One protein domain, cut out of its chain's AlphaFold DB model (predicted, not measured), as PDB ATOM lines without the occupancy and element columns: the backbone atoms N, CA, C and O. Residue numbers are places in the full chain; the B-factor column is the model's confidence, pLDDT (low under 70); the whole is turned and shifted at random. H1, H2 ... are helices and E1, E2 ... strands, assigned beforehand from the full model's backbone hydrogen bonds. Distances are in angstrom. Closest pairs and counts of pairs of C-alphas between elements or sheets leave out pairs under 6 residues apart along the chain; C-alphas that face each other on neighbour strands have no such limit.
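What this domain is: This is residues 125 to 239 and 254 to 259 of the 268 residues of an uncharacterized protein of Actinobacteria bacterium (UniProt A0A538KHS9). One twisted sheet of five strands curls round a single long helix, H1, like a half-open hand round a rod. The long hairpin of E3 and E4 bends sharply within both strands, and its far end, round Gly 209, turns off as an arm from the rest of the sheet. The printed part has 121 residues with one named helix and five named strands, in the order E1 H1 E2 E3 E4 E5; the sheet runs E1 E5 E4 E3 E2, all antiparallel, and the class is mixed, helices and strands. The whole is compact, with a radius of gyration of the C-alphas of 15.2 A, and spans 45 by 33 by 25 A.

Where its parts are: Find C-alpha 125 at (-39.017, 76.256, 3.290), where strand E1, residues 125 to 127, begins and runs 7.2 A. Next look at C-alpha 139 at (-13.587, 84.752, -1.274); from there helix H1, residues 139 to 166, runs 40.5 A to C-alpha 166 at (-52.787, 90.923, 6.755). Strand E2 is residues 176 to 181, 16.8 A. Strand E3, residues 194 to 208, measures 37.4 A and bends by 73 degrees at residue 203. Strand E4, residues 211 to 225, measures 35.1 A and bends by 78 degrees at residue 218. Strand E5, residues 230 to 235, runs 17.3 A and ends at C-alpha 235 at (-41.194, 82.551, 13.928).

How they stand to each other: Start with the sheet, whose edge strands are E1 and E2. E1 and E5 stand at 151 degrees, with N 126 and O 231 2.9 A apart, within hydrogen-bond range. E2, E3, E4 and E5 form a meander, each strand the antiparallel neighbour of the one before. In its hairpins you find N 180 and O 198 at 2.9 A between E2 and E3, N 199 and O 220 at 2.9 A between E3 and E4, and N 223 and O 232 at 2.8 A between E4 and E5. H1 is on one face of this sheet, an arrangement of two layers, and the sheet curls round its residues 146 to 162. The closest C-alphas of H1 and E2 are those of Glu 154 and Val 177, 5.4 A; of H1 and E5, those of Leu 153 and Leu 231, 6.4 A. In H1 every O i to N i+4 pair is within hydrogen-bond range. E2 and E5 are apart.

The domain as a whole: The two C-alphas farthest apart are those of Ser 136 and Gly 209, 48.0 A. Residues 240 to 253 are not printed, and C-alphas 239 and 254 stand 13.8 A apart across the cut. The links E1 to H1 and E2 to E3 are long. The mean pLDDT of the printed part is 96.9, and no printed residue is under 70.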
ATOM      1  N   LEU A 125     -40.111  76.681   4.157       97.94
ATOM      2  CA  LEU A 125     -39.017  76.256   3.290       97.94
ATOM      3  C   LEU A 125     -39.092  77.033   1.978       97.94
ATOM      4  O   LEU A 125     -40.179  77.216   1.427       97.94
ATOM      5  N   ALA A 126     -37.943  77.460   1.468       98.19
ATOM      6  CA  ALA A 126     -37.826  78.047   0.140       98.19
ATOM      7  C   ALA A 126     -36.496  77.671  -0.518       98.19
ATOM      8  O   ALA A 126     -35.510  77.366   0.155       98.19
ATOM      9  N   GLY A 127     -36.476  77.719  -1.847       97.88
ATOM     10  CA  GLY A 127     -35.265  77.624  -2.654       97.88
ATOM     11  C   GLY A 127     -34.988  78.944  -3.363       97.88
ATOM     12  O   GLY A 127     -35.917  79.682  -3.689       97.88
ATOM     13  N   VAL A 128     -33.714  79.223  -3.608       98.12
ATOM     14  CA  VAL A 128     -33.254  80.327  -4.449       98.12
ATOM     15  C   VAL A 128     -32.331  79.793  -5.537       98.12
ATOM     16  O   VAL A 128     -31.567  78.853  -5.316       98.12
ATOM     17  N   ASP A 129     -32.367  80.417  -6.713       97.44
ATOM     18  CA  ASP A 129     -31.526  80.002  -7.846       97.44
ATOM     19  C   ASP A 129     -30.034  80.246  -7.580       97.44
ATOM     20  O   ASP A 129     -29.157  79.613  -8.171       97.44
ATOM     21  N   ARG A 130     -29.728  81.158  -6.651       96.94
ATOM     22  CA  ARG A 130     -28.364  81.497  -6.262       96.94
ATOM     23  C   ARG A 130     -27.772  80.438  -5.332       96.94
ATOM     24  O   ARG A 130     -28.338  80.114  -4.293       96.94
ATOM     25  N   ARG A 131     -26.562  79.986  -5.660       97.88
ATOM     26  CA  ARG A 131     -25.769  79.047  -4.853       97.88
ATOM     27  C   ARG A 131     -24.361  79.589  -4.661       97.88
ATOM     28  O   ARG A 131     -23.851  80.290  -5.532       97.88
ATOM     29  N   ASP A 132     -23.740  79.282  -3.525       97.75
ATOM     30  CA  ASP A 132     -22.320  79.565  -3.306       97.75
ATOM     31  C   ASP A 132     -21.488  78.807  -4.354       97.75
ATOM     32  O   ASP A 132     -21.624  77.586  -4.451       97.75
ATOM     33  N   PRO A 133     -20.634  79.500  -5.132       97.69
ATOM     34  CA  PRO A 133     -19.827  78.870  -6.176       97.69
ATOM     35  C   PRO A 133     -18.760  77.899  -5.639       97.69
ATOM     36  O   PRO A 133     -18.097  77.231  -6.427       97.69
ATOM     37  N   GLY A 134     -18.597  77.792  -4.318       96.88
ATOM     38  CA  GLY A 134     -17.692  76.838  -3.686       96.88
ATOM     39  C   GLY A 134     -16.265  77.364  -3.558       96.88
ATOM     40  O   GLY A 134     -15.964  78.502  -3.910       96.88
ATOM     41  N   SER A 135     -15.380  76.537  -3.002       96.69
ATOM     42  CA  SER A 135     -14.018  76.930  -2.605       96.69
ATOM     43  C   SER A 135     -13.075  77.271  -3.761       96.69
ATOM     44  O   SER A 135     -12.023  77.847  -3.513       96.69
ATOM     45  N   SER A 136     -13.425  76.934  -5.004       97.12
ATOM     46  CA  SER A 136     -12.648  77.309  -6.192       97.12
ATOM     47  C   SER A 136     -12.833  78.775  -6.592       97.12
ATOM     48  O   SER A 136     -12.014  79.318  -7.330       97.12
ATOM     49  N   ALA A 137     -13.898  79.430  -6.122       97.75
ATOM     50  CA  ALA A 137     -14.144  80.841  -6.381       97.75
ATOM     51  C   ALA A 137     -13.435  81.740  -5.360       97.75
ATOM     52  O   ALA A 137     -13.276  81.381  -4.194       97.75
ATOM     53  N   ALA A 138     -13.091  82.959  -5.780       98.12
ATOM     54  CA  ALA A 138     -12.503  83.962  -4.896       98.12
ATOM     55  C   ALA A 138     -13.426  84.304  -3.709       98.12
ATOM     56  O   ALA A 138     -14.637  84.487  -3.878       98.12
ATOM     57  N   ASP A 139     -12.849  84.486  -2.519       98.06
ATOM     58  CA  ASP A 139     -13.587  84.752  -1.274       98.06
ATOM     59  C   ASP A 139     -14.520  85.970  -1.347       98.06
ATOM     60  O   ASP A 139     -15.593  85.975  -0.737       98.06
ATOM     61  N   THR A 140     -14.164  86.993  -2.128       98.19
ATOM     62  CA  THR A 140     -15.007  88.178  -2.354       98.19
ATOM     63  C   THR A 140     -16.290  87.837  -3.114       98.19
ATOM     64  O   THR A 140     -17.366  88.327  -2.762       98.19
ATOM     65  N   VAL A 141     -16.208  86.950  -4.112       98.31
ATOM     66  CA  VAL A 141     -17.363  86.450  -4.873       98.31
ATOM     67  C   VAL A 141     -18.246  85.600  -3.968       98.31
ATOM     68  O   VAL A 141     -19.460  85.792  -3.935       98.31
ATOM     69  N   ARG A 142     -17.642  84.706  -3.181       98.25
ATOM     70  CA  ARG A 142     -18.368  83.843  -2.240       98.25
ATOM     71  C   ARG A 142     -19.096  84.654  -1.177       98.25
ATOM     72  O   ARG A 142     -20.290  84.456  -0.974       98.25
ATOM     73  N   THR A 143     -18.407  85.616  -0.565       98.25
ATOM     74  CA  THR A 143     -18.990  86.547   0.411       98.25
ATOM     75  C   THR A 143     -20.182  87.286  -0.185       98.25
ATOM     76  O   THR A 143     -21.274  87.219   0.374       98.25
ATOM     77  N   ARG A 144     -20.019  87.916  -1.358       98.38
ATOM     78  CA  ARG A 144     -21.108  88.641  -2.036       98.38
ATOM     79  C   ARG A 144     -22.307  87.734  -2.318       98.38
ATOM     80  O   ARG A 144     -23.443  88.123  -2.058       98.38
ATOM     81  N   THR A 145     -22.061  86.530  -2.827       98.44
ATOM     82  CA  THR A 145     -23.110  85.551  -3.136       98.44
ATOM     83  C   THR A 145     -23.863  85.123  -1.881       98.44
ATOM     84  O   THR A 145     -25.091  85.147  -1.875       98.44
ATOM     85  N   ARG A 146     -23.153  84.796  -0.796       98.44
ATOM     86  CA  ARG A 146     -23.765  84.416   0.484       98.44
ATOM     87  C   ARG A 146     -24.568  85.554   1.100       98.44
ATOM     88  O   ARG A 146     -25.691  85.318   1.533       98.44
ATOM     89  N   THR A 147     -24.053  86.784   1.077       98.50
ATOM     90  CA  THR A 147     -24.807  87.975   1.500       98.50
ATOM     91  C   THR A 147     -26.100  88.117   0.703       98.50
ATOM     92  O   THR A 147     -27.150  88.388   1.276       98.50
ATOM     93  N   ALA A 148     -26.055  87.881  -0.608       98.50
ATOM     94  CA  ALA A 148     -27.243  87.967  -1.442       98.50
ATOM     95  C   ALA A 148     -28.273  86.859  -1.127       98.50
ATOM     96  O   ALA A 148     -29.464  87.155  -1.115       98.50
ATOM     97  N   ILE A 149     -27.830  85.631  -0.804       98.62
ATOM     98  CA  ILE A 149     -28.702  84.536  -0.325       98.62
ATOM     99  C   ILE A 149     -29.359  84.902   1.019       98.62
ATOM    100  O   ILE A 149     -30.551  84.672   1.205       98.62
ATOM    101  N   VAL A 150     -28.625  85.520   1.952       98.62
ATOM    102  CA  VAL A 150     -29.218  86.023   3.208       98.62
ATOM    103  C   VAL A 150     -30.243  87.126   2.928       98.62
ATOM    104  O   VAL A 150     -31.308  87.137   3.533       98.62
ATOM    105  N   GLY A 151     -29.991  87.998   1.951       98.62
ATOM    106  CA  GLY A 151     -30.985  88.979   1.511       98.62
ATOM    107  C   GLY A 151     -32.255  88.345   0.921       98.62
ATOM    108  O   GLY A 151     -33.342  88.906   1.062       98.62
ATOM    109  N   ASP A 152     -32.155  87.178   0.270       98.62
ATOM    110  CA  ASP A 152     -33.329  86.401  -0.154       98.62
ATOM    111  C   ASP A 152     -34.110  85.848   1.053       98.62
ATOM    112  O   ASP A 152     -35.337  85.950   1.083       98.62
ATOM    113  N   LEU A 153     -33.411  85.343   2.079       98.75
ATOM    114  CA  LEU A 153     -34.022  84.926   3.349       98.75
ATOM    115  C   LEU A 153     -34.772  86.080   4.025       98.75
ATOM    116  O   LEU A 153     -35.931  85.919   4.405       98.75
ATOM    117  N   GLU A 154     -34.148  87.254   4.134       98.81
ATOM    118  CA  GLU A 154     -34.770  88.446   4.721       98.81
ATOM    119  C   GLU A 154     -36.041  88.858   3.964       98.81
ATOM    120  O   GLU A 154     -37.049  89.203   4.585       98.81
ATOM    121  N   ARG A 155     -36.046  88.760   2.626       98.69
ATOM    122  CA  ARG A 155     -37.254  88.987   1.815       98.69
ATOM    123  C   ARG A 155     -38.339  87.943   2.070       98.69
ATOM    124  O   ARG A 155     -39.506  88.322   2.164       98.69
ATOM    125  N   GLY A 156     -37.968  86.667   2.192       98.56
ATOM    126  CA  GLY A 156     -38.892  85.577   2.516       98.56
ATOM    127  C   GLY A 156     -39.579  85.788   3.866       98.56
ATOM    128  O   GLY A 156     -40.807  85.756   3.946       98.56
ATOM    129  N   ILE A 157     -38.801  86.125   4.897       98.69
ATOM    130  CA  ILE A 157     -39.316  86.465   6.231       98.69
ATOM    131  C   ILE A 157     -40.202  87.715   6.168       98.69
ATOM    132  O   ILE A 157     -41.293  87.721   6.728       98.69
ATOM    133  N   ALA A 158     -39.796  88.762   5.440       98.50
ATOM    134  CA  ALA A 158     -40.604  89.977   5.309       98.50
ATOM    135  C   ALA A 158     -41.955  89.704   4.627       98.50
ATOM    136  O   ALA A 158     -42.957  90.342   4.949       98.50
ATOM    137  N   ALA A 159     -41.995  88.791   3.654       98.44
ATOM    138  CA  ALA A 159     -43.229  88.384   2.993       98.44
ATOM    139  C   ALA A 159     -44.139  87.572   3.924       98.44
ATOM    140  O   ALA A 159     -45.343  87.845   3.957       98.44
ATOM    141  N   ASP A 160     -43.568  86.634   4.691       98.25
ATOM    142  CA  ASP A 160     -44.293  85.862   5.708       98.25
ATOM    143  C   ASP A 160     -44.897  86.788   6.768       98.25
ATOM    144  O   ASP A 160     -46.100  86.754   7.026       98.25
ATOM    145  N   ASP A 161     -44.101  87.707   7.307       97.94
ATOM    146  CA  ASP A 161     -44.567  88.595   8.360       97.94
ATOM    147  C   ASP A 161     -45.660  89.564   7.876       97.94
ATOM    148  O   ASP A 161     -46.727  89.680   8.481       97.94
ATOM    149  N   ARG A 162     -45.512  90.141   6.676       97.88
ATOM    150  CA  ARG A 162     -46.601  90.919   6.057       97.88
ATOM    151  C   ARG A 162     -47.869  90.090   5.847       97.88
ATOM    152  O   ARG A 162     -48.964  90.647   5.910       97.88
ATOM    153  N   ALA A 163     -47.754  88.794   5.554       97.31
ATOM    154  CA  ALA A 163     -48.920  87.918   5.454       97.31
ATOM    155  C   ALA A 163     -49.604  87.738   6.817       97.31
ATOM    156  O   ALA A 163     -50.831  87.783   6.881       97.31
ATOM    157  N   ARG A 164     -48.830  87.638   7.903       96.12
ATOM    158  CA  ARG A 164     -49.341  87.593   9.282       96.12
ATOM    159  C   ARG A 164     -50.032  88.892   9.683       96.12
ATOM    160  O   ARG A 164     -51.121  88.847  10.247       96.12
ATOM    161  N   VAL A 165     -49.473  90.045   9.311       96.50
ATOM    162  CA  VAL A 165     -50.118  91.354   9.516       96.50
ATOM    163  C   VAL A 165     -51.460  91.421   8.782       96.50
ATOM    164  O   VAL A 165     -52.465  91.795   9.380       96.50
ATOM    165  N   ARG A 166     -51.519  90.992   7.511       97.00
ATOM    166  CA  ARG A 166     -52.787  90.923   6.755       97.00
ATOM    167  C   ARG A 166     -53.799  89.963   7.380       97.00
ATOM    168  O   ARG A 166     -54.993  90.225   7.320       97.00
ATOM    169  N   ALA A 167     -53.327  88.870   7.975       96.00
ATOM    170  CA  ALA A 167     -54.156  87.899   8.680       96.00
ATOM    171  C   ALA A 167     -54.539  88.332  10.111       96.00
ATOM    172  O   ALA A 167     -55.264  87.606  10.787       96.00
ATOM    173  N   GLY A 168     -54.045  89.477  10.599       95.25
ATOM    174  CA  GLY A 168     -54.288  89.953  11.963       95.25
ATOM    175  C   GLY A 168     -53.573  89.149  13.056       95.25
ATOM    176  O   GLY A 168     -53.949  89.240  14.222       95.25
ATOM    177  N   THR A 169     -52.557  88.354  12.706       92.62
ATOM    178  CA  THR A 169     -51.773  87.535  13.652       92.62
ATOM    179  C   THR A 169     -50.433  88.162  14.040       92.62
ATOM    180  O   THR A 169     -49.802  87.707  14.991       92.62
ATOM    181  N   ALA A 170     -50.022  89.234  13.358       92.94
ATOM    182  CA  ALA A 170     -48.901  90.097  13.726       92.94
ATOM    183  C   ALA A 170     -49.342  91.568  13.716       92.94
ATOM    184  O   ALA A 170     -50.341  91.925  13.086       92.94
ATOM    185  N   ALA A 171     -48.614  92.423  14.436       91.06
ATOM    186  CA  ALA A 171     -48.969  93.827  14.614       91.06
ATOM    187  C   ALA A 171     -47.946  94.770  13.971       91.06
ATOM    188  O   ALA A 171     -46.735  94.585  14.086       91.06
ATOM    189  N   GLY A 172     -48.450  95.862  13.392       92.56
ATOM    190  CA  GLY A 172     -47.632  96.940  12.838       92.56
ATOM    191  C   GLY A 172     -47.158  96.694  11.405       92.56
ATOM    192  O   GLY A 172     -47.303  95.616  10.843       92.56
ATOM    193  N   VAL A 173     -46.615  97.745  10.788       94.94
ATOM    194  CA  VAL A 173     -46.051  97.672   9.434       94.94
ATOM    195  C   VAL A 173     -44.590  97.259   9.523       94.94
ATOM    196  O   VAL A 173     -43.812  97.876  10.251       94.94
ATOM    197  N   ILE A 174     -44.209  96.258   8.734       96.56
ATOM    198  CA  ILE A 174     -42.823  95.799   8.655       96.56
ATOM    199  C   ILE A 174     -41.981  96.777   7.856       96.56
ATOM    200  O   ILE A 174     -42.249  97.043   6.684       96.56
ATOM    201  N   ARG A 175     -40.944  97.294   8.517       96.94
ATOM    202  CA  ARG A 175     -39.987  98.246   7.956       96.94
ATOM    203  C   ARG A 175     -38.903  97.512   7.179       96.94
ATOM    204  O   ARG A 175     -38.670  97.815   6.016       96.94
ATOM    205  N   TYR A 176     -38.265  96.543   7.827       97.88
ATOM    206  CA  TYR A 176     -37.230  95.687   7.254       97.88
ATOM    207  C   TYR A 176     -37.072  94.420   8.101       97.88
ATOM    208  O   TYR A 176     -37.574  94.349   9.222       97.88
ATOM    209  N   VAL A 177     -36.369  93.427   7.564       98.69
ATOM    210  CA  VAL A 177     -35.891  92.266   8.322       98.69
ATOM    211  C   VAL A 177     -34.384  92.396   8.445       98.69
ATOM    212  O   VAL A 177     -33.734  92.824   7.497       98.69
ATOM    213  N   GLN A 178     -33.847  92.059   9.611       98.00
ATOM    214  CA  GLN A 178     -32.409  92.015   9.841       98.00
ATOM    215  C   GLN A 178     -32.031  90.646  10.385       98.00
ATOM    216  O   GLN A 178     -32.523  90.253  11.444       98.00
ATOM    217  N   CYS A 179     -31.139  89.949   9.688       98.50
ATOM    218  CA  CYS A 179     -30.585  88.675  10.123       98.50
ATOM    219  C   CYS A 179     -29.151  88.836  10.636       98.50
ATOM    220  O   CYS A 179     -28.288  89.414   9.979       98.50
ATOM    221  N   SER A 180     -28.879  88.281  11.816       97.88
ATOM    222  CA  SER A 180     -27.536  88.185  12.393       97.88
ATOM    223  C   SER A 180     -27.133  86.718  12.537       97.88
ATOM    224  O   SER A 180     -27.996  85.889  12.838       97.88
ATOM    225  N   PRO A 181     -25.849  86.367  12.339       98.19
ATOM    226  CA  PRO A 181     -25.364  85.026  12.640       98.19
ATOM    227  C   PRO A 181     -25.715  84.607  14.072       98.19
ATOM    228  O   PRO A 181     -25.681  85.425  14.994       98.19
ATOM    229  N   PHE A 182     -26.062  83.333  14.245       97.38
ATOM    230  CA  PHE A 182     -26.317  82.726  15.548       97.38
ATOM    231  C   PHE A 182     -25.142  81.816  15.960       97.38
ATOM    232  O   PHE A 182     -24.612  81.104  15.100       97.38
ATOM    233  N   PRO A 183     -24.715  81.805  17.240       96.81
ATOM    234  CA  PRO A 183     -25.157  82.689  18.326       96.81
ATOM    235  C   PRO A 183     -24.735  84.147  18.093       96.81
ATOM    236  O   PRO A 183     -23.871  84.422  17.263       96.81
ATOM    237  N   ALA A 184     -25.350  85.088  18.816       94.06
ATOM    238  CA  ALA A 184     -25.054  86.512  18.665       94.06
ATOM    239  C   ALA A 184     -23.546  86.798  18.812       94.06
ATOM    240  O   ALA A 184     -22.885  86.268  19.703       94.06
ATOM    241  N   GLY A 185     -23.002  87.636  17.924       93.62
ATOM    242  CA  GLY A 185     -21.568  87.947  17.865       93.62
ATOM    243  C   GLY A 185     -20.721  86.938  17.078       93.62
ATOM    244  O   GLY A 185     -19.536  87.193  16.857       93.62
ATOM    245  N   SER A 186     -21.302  85.826  16.611       95.69
ATOM    246  CA  SER A 186     -20.597  84.875  15.750       95.69
ATOM    247  C   SER A 186     -20.396  85.415  14.327       95.69
ATOM    248  O   SER A 186     -21.003  86.399  13.895       95.69
ATOM    249  N   ARG A 187     -19.507  84.758  13.576       95.81
ATOM    250  CA  ARG A 187     -19.293  84.999  12.143       95.81
ATOM    251  C   ARG A 187     -19.559  83.713  11.377       95.81
ATOM    252  O   ARG A 187     -19.208  82.629  11.837       95.81
ATOM    253  N   VAL A 188     -20.124  83.839  10.182       96.44
ATOM    254  CA  VAL A 188     -20.332  82.693   9.293       96.44
ATOM    255  C   VAL A 188     -19.057  82.436   8.499       96.44
ATOM    256  O   VAL A 188     -18.667  83.239   7.653       96.44
ATOM    257  N   SER A 189     -18.411  81.305   8.772       96.69
ATOM    258  CA  SER A 189     -17.244  80.833   8.023       96.69
ATOM    259  C   SER A 189     -17.611  80.550   6.562       96.69
ATOM    260  O   SER A 189     -18.635  79.921   6.284       96.69
ATOM    261  N   LEU A 190     -16.743  80.950   5.623       96.94
ATOM    262  CA  LEU A 190     -16.887  80.608   4.203       96.94
ATOM    263  C   LEU A 190     -16.757  79.098   3.949       96.94
ATOM    264  O   LEU A 190     -17.187  78.613   2.915       96.94
ATOM    265  N   GLN A 191     -16.205  78.317   4.869       96.56
ATOM    266  CA  GLN A 191     -16.102  76.862   4.747       96.56
ATOM    267  C   GLN A 191     -17.410  76.158   5.141       96.56
ATOM    268  O   GLN A 191     -17.665  75.041   4.698       96.56
ATOM    269  N   ALA A 192     -18.272  76.810   5.925       95.62
ATOM    270  CA  ALA A 192     -19.543  76.233   6.347       95.62
ATOM    271  C   ALA A 192     -20.532  76.162   5.175       95.62
ATOM    272  O   ALA A 192     -20.834  77.185   4.559       95.62
ATOM    273  N   ALA A 193     -21.059  74.973   4.872       96.19
ATOM    274  CA  ALA A 193     -22.125  74.806   3.880       96.19
ATOM    275  C   ALA A 193     -23.474  75.337   4.390       96.19
ATOM    276  O   ALA A 193     -24.260  75.872   3.613       96.19
ATOM    277  N   VAL A 194     -23.708  75.221   5.701       97.25
ATOM    278  CA  VAL A 194     -24.931  75.657   6.378       97.25
ATOM    279  C   VAL A 194     -24.593  76.695   7.442       97.25
ATOM    280  O   VAL A 194     -23.603  76.543   8.158       97.25
ATOM    281  N   ALA A 195     -25.428  77.725   7.577       97.25
ATOM    282  CA  ALA A 195     -25.349  78.685   8.672       97.25
ATOM    283  C   ALA A 195     -26.710  78.946   9.319       97.25
ATOM    284  O   ALA A 195     -27.753  78.860   8.668       97.25
ATOM    285  N   SER A 196     -26.662  79.286  10.604       98.12
ATOM    286  CA  SER A 196     -27.811  79.624  11.442       98.12
ATOM    287  C   SER A 196     -27.892  81.134  11.650       98.12
ATOM    288  O   SER A 196     -26.872  81.787  11.884       98.12
ATOM    289  N   TYR A 197     -29.106  81.674  11.609       98.56
ATOM    290  CA  TYR A 197     -29.382  83.099  11.747       98.56
ATOM    291  C   TYR A 197     -30.513  83.347  12.741       98.56
ATOM    292  O   TYR A 197     -31.563  82.708  12.682       98.56
ATOM    293  N   ALA A 198     -30.306  84.328  13.616       98.31
ATOM    294  CA  ALA A 198     -31.374  84.962  14.369       98.31
ATOM    295  C   ALA A 198     -31.804  86.214  13.601       98.31
ATOM    296  O   ALA A 198     -30.990  87.104  13.343       98.31
ATOM    297  N   CYS A 199     -33.071  86.267  13.213       98.62
ATOM    298  CA  CYS A 199     -33.626  87.353  12.425       98.62
ATOM    299  C   CYS A 199     -34.731  88.069  13.200       98.62
ATOM    300  O   CYS A 199     -35.425  87.461  14.012       98.62
ATOM    301  N   VAL A 200     -34.914  89.359  12.937       98.38
ATOM    302  CA  VAL A 200     -36.027  90.143  13.489       98.38
ATOM    303  C   VAL A 200     -36.722  90.875  12.351       98.38
ATOM    304  O   VAL A 200     -36.078  91.625  11.614       98.38
ATOM    305  N   ALA A 201     -38.033  90.673  12.212       98.44
ATOM    306  CA  ALA A 201     -38.886  91.463  11.333       98.44
ATOM    307  C   ALA A 201     -39.299  92.747  12.061       98.44
ATOM    308  O   ALA A 201     -40.213  92.762  12.881       98.44
ATOM    309  N   VAL A 202     -38.568  93.831  11.810       98.12
ATOM    310  CA  VAL A 202     -38.672  95.081  12.566       98.12
ATOM    311  C   VAL A 202     -39.953  95.826  12.199       98.12
ATOM    312  O   VAL A 202     -40.109  96.304  11.071       98.12
ATOM    313  N   ASN A 203     -40.840  96.001  13.177       97.00
ATOM    314  CA  ASN A 203     -42.064  96.797  13.045       97.00
ATOM    315  C   ASN A 203     -41.948  98.169  13.736       97.00
ATOM    316  O   ASN A 203     -42.607  99.138  13.343       97.00
ATOM    317  N   ARG A 204     -41.062  98.304  14.729       96.81
ATOM    318  CA  ARG A 204     -40.867  99.549  15.478       96.81
ATOM    319  C   ARG A 204     -39.399  99.757  15.835       96.81
ATOM    320  O   ARG A 204     -38.692  98.837  16.222       96.81
ATOM    321  N   LEU A 205     -38.955 101.006  15.735       95.75
ATOM    322  CA  LEU A 205     -37.641 101.440  16.204       95.75
ATOM    323  C   LEU A 205     -37.784 102.057  17.594       95.75
ATOM    324  O   LEU A 205     -38.707 102.837  17.832       95.75
ATOM    325  N   ILE A 206     -36.864 101.733  18.496       95.19
ATOM    326  CA  ILE A 206     -36.704 102.423  19.775       95.19
ATOM    327  C   ILE A 206     -35.685 103.528  19.533       95.19
ATOM    328  O   ILE A 206     -34.535 103.243  19.203       95.19
ATOM    329  N   THR A 207     -36.099 104.784  19.659       96.50
ATOM    330  CA  THR A 207     -35.247 105.946  19.382       96.50
ATOM    331  C   THR A 207     -35.113 106.852  20.603       96.50
ATOM    332  O   THR A 207     -35.986 106.885  21.469       96.50
ATOM    333  N   SER A 208     -34.000 107.580  20.678       95.88
ATOM    334  CA  SER A 208     -33.789 108.709  21.587       95.88
ATOM    335  C   SER A 208     -33.211 109.862  20.773       95.88
ATOM    336  O   SER A 208     -32.068 109.798  20.313       95.88
ATOM    337  N   GLY A 209     -34.039 110.875  20.502       94.25
ATOM    338  CA  GLY A 209     -33.738 111.881  19.484       94.25
ATOM    339  C   GLY A 209     -33.581 111.235  18.105       94.25
ATOM    340  O   GLY A 209     -34.455 110.498  17.654       94.25
ATOM    341  N   THR A 210     -32.445 111.470  17.449       94.12
ATOM    342  CA  THR A 210     -32.101 110.880  16.142       94.12
ATOM    343  C   THR A 210     -31.423 109.508  16.242       94.12
ATOM    344  O   THR A 210     -31.193 108.861  15.222       94.12
ATOM    345  N   LYS A 211     -31.095 109.035  17.454       95.12
ATOM    346  CA  LYS A 211     -30.363 107.781  17.665       95.12
ATOM    347  C   LYS A 211     -31.320 106.598  17.795       95.12
ATOM    348  O   LYS A 211     -32.216 106.620  18.635       95.12
ATOM    349  N   VAL A 212     -31.080 105.530  17.032       94.44
ATOM    350  CA  VAL A 212     -31.739 104.227  17.228       94.44
ATOM    351  C   VAL A 212     -31.052 103.501  18.387       94.44
ATOM    352  O   VAL A 212     -29.863 103.203  18.324       94.44
ATOM    353  N   LEU A 213     -31.796 103.259  19.466       95.56
ATOM    354  CA  LEU A 213     -31.351 102.521  20.653       95.56
ATOM    355  C   LEU A 213     -31.645 101.021  20.559       95.56
ATOM    356  O   LEU A 213     -31.001 100.229  21.237       95.56
ATOM    357  N   GLY A 214     -32.620 100.632  19.740       94.31
ATOM    358  CA  GLY A 214     -33.010  99.240  19.577       94.31
ATOM    359  C   GLY A 214     -34.130  99.068  18.564       94.31
ATOM    360  O   GLY A 214     -34.652 100.036  18.004       94.31
ATOM    361  N   VAL A 215     -34.506  97.816  18.342       95.94
ATOM    362  CA  VAL A 215     -35.585  97.436  17.432       95.94
ATOM    363  C   VAL A 215     -36.574  96.543  18.164       95.94
ATOM    364  O   VAL A 215     -36.198  95.763  19.035       95.94
ATOM    365  N   LEU A 216     -37.843  96.677  17.809       95.25
ATOM    366  CA  LEU A 216     -38.914  95.773  18.191       95.25
ATOM    367  C   LEU A 216     -39.478  95.160  16.914       95.25
ATOM    368  O   LEU A 216     -39.549  95.816  15.868       95.25
ATOM    369  N   GLY A 217     -39.841  93.892  17.003       96.44
ATOM    370  CA  GLY A 217     -40.281  93.123  15.858       96.44
ATOM    371  C   GLY A 217     -40.559  91.678  16.220       96.44
ATOM    372  O   GLY A 217     -40.344  91.261  17.360       96.44
ATOM    373  N   ASP A 218     -41.015  90.931  15.228       97.38
ATOM    374  CA  ASP A 218     -41.260  89.504  15.353       97.38
ATOM    375  C   ASP A 218     -39.937  88.742  15.171       97.38
ATOM    376  O   ASP A 218     -39.249  88.930  14.159       97.38
ATOM    377  N   PRO A 219     -39.512  87.933  16.157       97.69
ATOM    378  CA  PRO A 219     -38.262  87.197  16.070       97.69
ATOM    379  C   PRO A 219     -38.439  85.899  15.275       97.69
ATOM    380  O   PRO A 219     -39.432  85.181  15.404       97.69
ATOM    381  N   PHE A 220     -37.426  85.571  14.483       98.56
ATOM    382  CA  PHE A 220     -37.351  84.374  13.659       98.56
ATOM    383  C   PHE A 220     -36.018  83.669  13.875       98.56
ATOM    384  O   PHE A 220     -34.969  84.300  14.028       98.56
ATOM    385  N   TRP A 221     -36.057  82.347  13.818       98.50
ATOM    386  CA  TRP A 221     -34.872  81.516  13.670       98.50
ATOM    387  C   TRP A 221     -34.843  80.931  12.272       98.50
ATOM    388  O   TRP A 221     -35.872  80.495  11.752       98.50
ATOM    389  N   ALA A 222     -33.663  80.948  11.662       98.50
ATOM    390  CA  ALA A 222     -33.495  80.539  10.285       98.50
ATOM    391  C   ALA A 222     -32.191  79.783  10.051       98.50
ATOM    392  O   ALA A 222     -31.187  79.987  10.738       98.50
ATOM    393  N   ARG A 223     -32.199  78.940   9.021       98.25
ATOM    394  CA  ARG A 223     -31.008  78.307   8.467       98.25
ATOM    395  C   ARG A 223     -30.922  78.521   6.966       98.25
ATOM    396  O   ARG A 223     -31.931  78.575   6.265       98.25
ATOM    397  N   VAL A 224     -29.686  78.601   6.494       98.38
ATOM    398  CA  VAL A 224     -29.340  78.737   5.081       98.38
ATOM    399  C   VAL A 224     -28.366  77.631   4.715       98.38
ATOM    400  O   VAL A 224     -27.304  77.542   5.325       98.38
ATOM    401  N   ASP A 225     -28.702  76.821   3.716       98.12
ATOM    402  CA  ASP A 225     -27.756  75.959   3.005       98.12
ATOM    403  C   ASP A 225     -27.259  76.717   1.769       98.12
ATOM    404  O   ASP A 225     -27.963  76.845   0.763       98.12
ATOM    405  N   PHE A 226     -26.039  77.243   1.852       98.06
ATOM    406  CA  PHE A 226     -25.447  78.057   0.794       98.06
ATOM    407  C   PHE A 226     -25.100  77.251  -0.452       98.06
ATOM    408  O   PHE A 226     -25.167  77.787  -1.557       98.06
ATOM    409  N   ALA A 227     -24.723  75.981  -0.287       96.94
ATOM    410  CA  ALA A 227     -24.341  75.126  -1.405       96.94
ATOM    411  C   ALA A 227     -25.560  74.782  -2.269       96.94
ATOM    412  O   ALA A 227     -25.463  74.715  -3.495       96.94
ATOM    413  N   ARG A 228     -26.721  74.587  -1.633       97.44
ATOM    414  CA  ARG A 228     -27.965  74.213  -2.318       97.44
ATOM    415  C   ARG A 228     -28.903  75.387  -2.595       97.44
ATOM    416  O   ARG A 228     -29.848  75.204  -3.357       97.44
ATOM    417  N   GLY A 229     -28.656  76.557  -2.007       97.81
ATOM    418  CA  GLY A 229     -29.558  77.708  -2.103       97.81
ATOM    419  C   GLY A 229     -30.889  77.449  -1.395       97.81
ATOM    420  O   GLY A 229     -31.940  77.810  -1.914       97.81
ATOM    421  N   ARG A 230     -30.872  76.758  -0.246       98.31
ATOM    422  CA  ARG A 230     -32.090  76.413   0.505       98.31
ATOM    423  C   ARG A 230     -32.206  77.229   1.778       98.31
ATOM    424  O   ARG A 230     -31.220  77.449   2.481       98.31
ATOM    425  N   LEU A 231     -33.426  77.657   2.062       98.50
ATOM    426  CA  LEU A 231     -33.780  78.543   3.158       98.50
ATOM    427  C   LEU A 231     -34.827  77.849   4.025       98.50
ATOM    428  O   LEU A 231     -35.815  77.333   3.503       98.50
ATOM    429  N   ALA A 232     -34.633  77.879   5.339       98.50
ATOM    430  CA  ALA A 232     -35.625  77.445   6.314       98.50
ATOM    431  C   ALA A 232     -35.799  78.516   7.385       98.50
ATOM    432  O   ALA A 232     -34.801  79.042   7.876       98.50
ATOM    433  N   TRP A 233     -37.034  78.829   7.769       98.69
ATOM    434  CA  TRP A 233     -37.295  79.743   8.882       98.69
ATOM    435  C   TRP A 233     -38.585  79.414   9.628       98.69
ATOM    436  O   TRP A 233     -39.520  78.833   9.078       98.69
ATOM    437  N   CYS A 234     -38.616  79.811  10.898       98.62
ATOM    438  CA  CYS A 234     -39.777  79.744  11.773       98.62
ATOM    439  C   CYS A 234     -39.816  81.016  12.622       98.62
ATOM    440  O   CYS A 234     -38.773  81.461  13.113       98.62
ATOM    441  N   LYS A 235     -41.008  81.577  12.846       97.81
ATOM    442  CA  LYS A 235     -41.194  82.551  13.928       97.81
ATOM    443  C   LYS A 235     -40.887  81.847  15.253       97.81
ATOM    444  O   LYS A 235     -41.190  80.663  15.402       97.81
ATOM    445  N   ILE A 236     -40.295  82.551  16.208       96.62
ATOM    446  CA  ILE A 236     -40.147  82.058  17.579       96.62
ATOM    447  C   ILE A 236     -41.005  82.901  18.519       96.62
ATOM    448  O   ILE A 236     -41.123  84.109  18.344       96.62
ATOM    449  N   ASN A 237     -41.593  82.269  19.531       93.81
ATOM    450  CA  ASN A 237     -42.353  82.962  20.570       93.81
ATOM    451  C   ASN A 237     -41.555  82.861  21.880       93.81
ATOM    452  O   ASN A 237     -41.751  81.913  22.648       93.81
ATOM    453  N   PRO A 238     -40.577  83.766  22.114       88.38
ATOM    454  CA  PRO A 238     -39.730  83.694  23.296       88.38
ATOM    455  C   PRO A 238     -40.570  83.863  24.561       88.38
ATOM    456  O   PRO A 238     -41.562  84.596  24.595       88.38
ATOM    457  N   ARG A 239     -40.151  83.193  25.634       83.44
ATOM    458  CA  ARG A 239     -40.763  83.383  26.948       83.44
ATOM    459  C   ARG A 239     -40.407  84.765  27.486       83.44
ATOM    460  O   ARG A 239     -39.247  85.157  27.364       83.44
ATOM    461  N   LEU A 254     -39.897  73.696  18.123       95.56
ATOM    462  CA  LEU A 254     -39.623  74.126  16.760       95.56
ATOM    463  C   LEU A 254     -39.333  72.919  15.868       95.56
ATOM    464  O   LEU A 254     -38.813  71.893  16.313       95.56
ATOM    465  N   ALA A 255     -39.618  73.063  14.574       96.44
ATOM    466  CA  ALA A 255     -39.135  72.109  13.587       96.44
ATOM    467  C   ALA A 255     -37.601  72.036  13.641       96.44
ATOM    468  O   ALA A 255     -36.932  73.058  13.795       96.44
ATOM    469  N   HIS A 256     -37.034  70.842  13.447       95.69
ATOM    470  CA  HIS A 256     -35.590  70.625  13.576       95.69
ATOM    471  C   HIS A 256     -34.762  71.577  12.700       95.69
ATOM    472  O   HIS A 256     -33.703  72.014  13.129       95.69
ATOM    473  N   ALA A 257     -35.260  71.952  11.515       95.44
ATOM    474  CA  ALA A 257     -34.611  72.907  10.614       95.44
ATOM    475  C   ALA A 257     -34.486  74.332  11.196       95.44
ATOM    476  O   ALA A 257     -33.551  75.035  10.825       95.44
ATOM    477  N   CYS A 258     -35.353  74.717  12.135       95.44
ATOM    478  CA  CYS A 258     -35.365  76.025  12.790       95.44
ATOM    479  C   CYS A 258     -34.816  76.013  14.218       95.44
ATOM    480  O   CYS A 258     -34.514  77.080  14.735       95.44
ATOM    481  N   ASP A 259     -34.714  74.856  14.872       96.00
ATOM    482  CA  ASP A 259     -34.155  74.746  16.222       96.00
ATOM    483  C   ASP A 259     -32.630  74.943  16.179       96.00
ATOM    484  O   ASP A 259     -31.884  74.008  15.874       96.00
TER     485      ASP A 259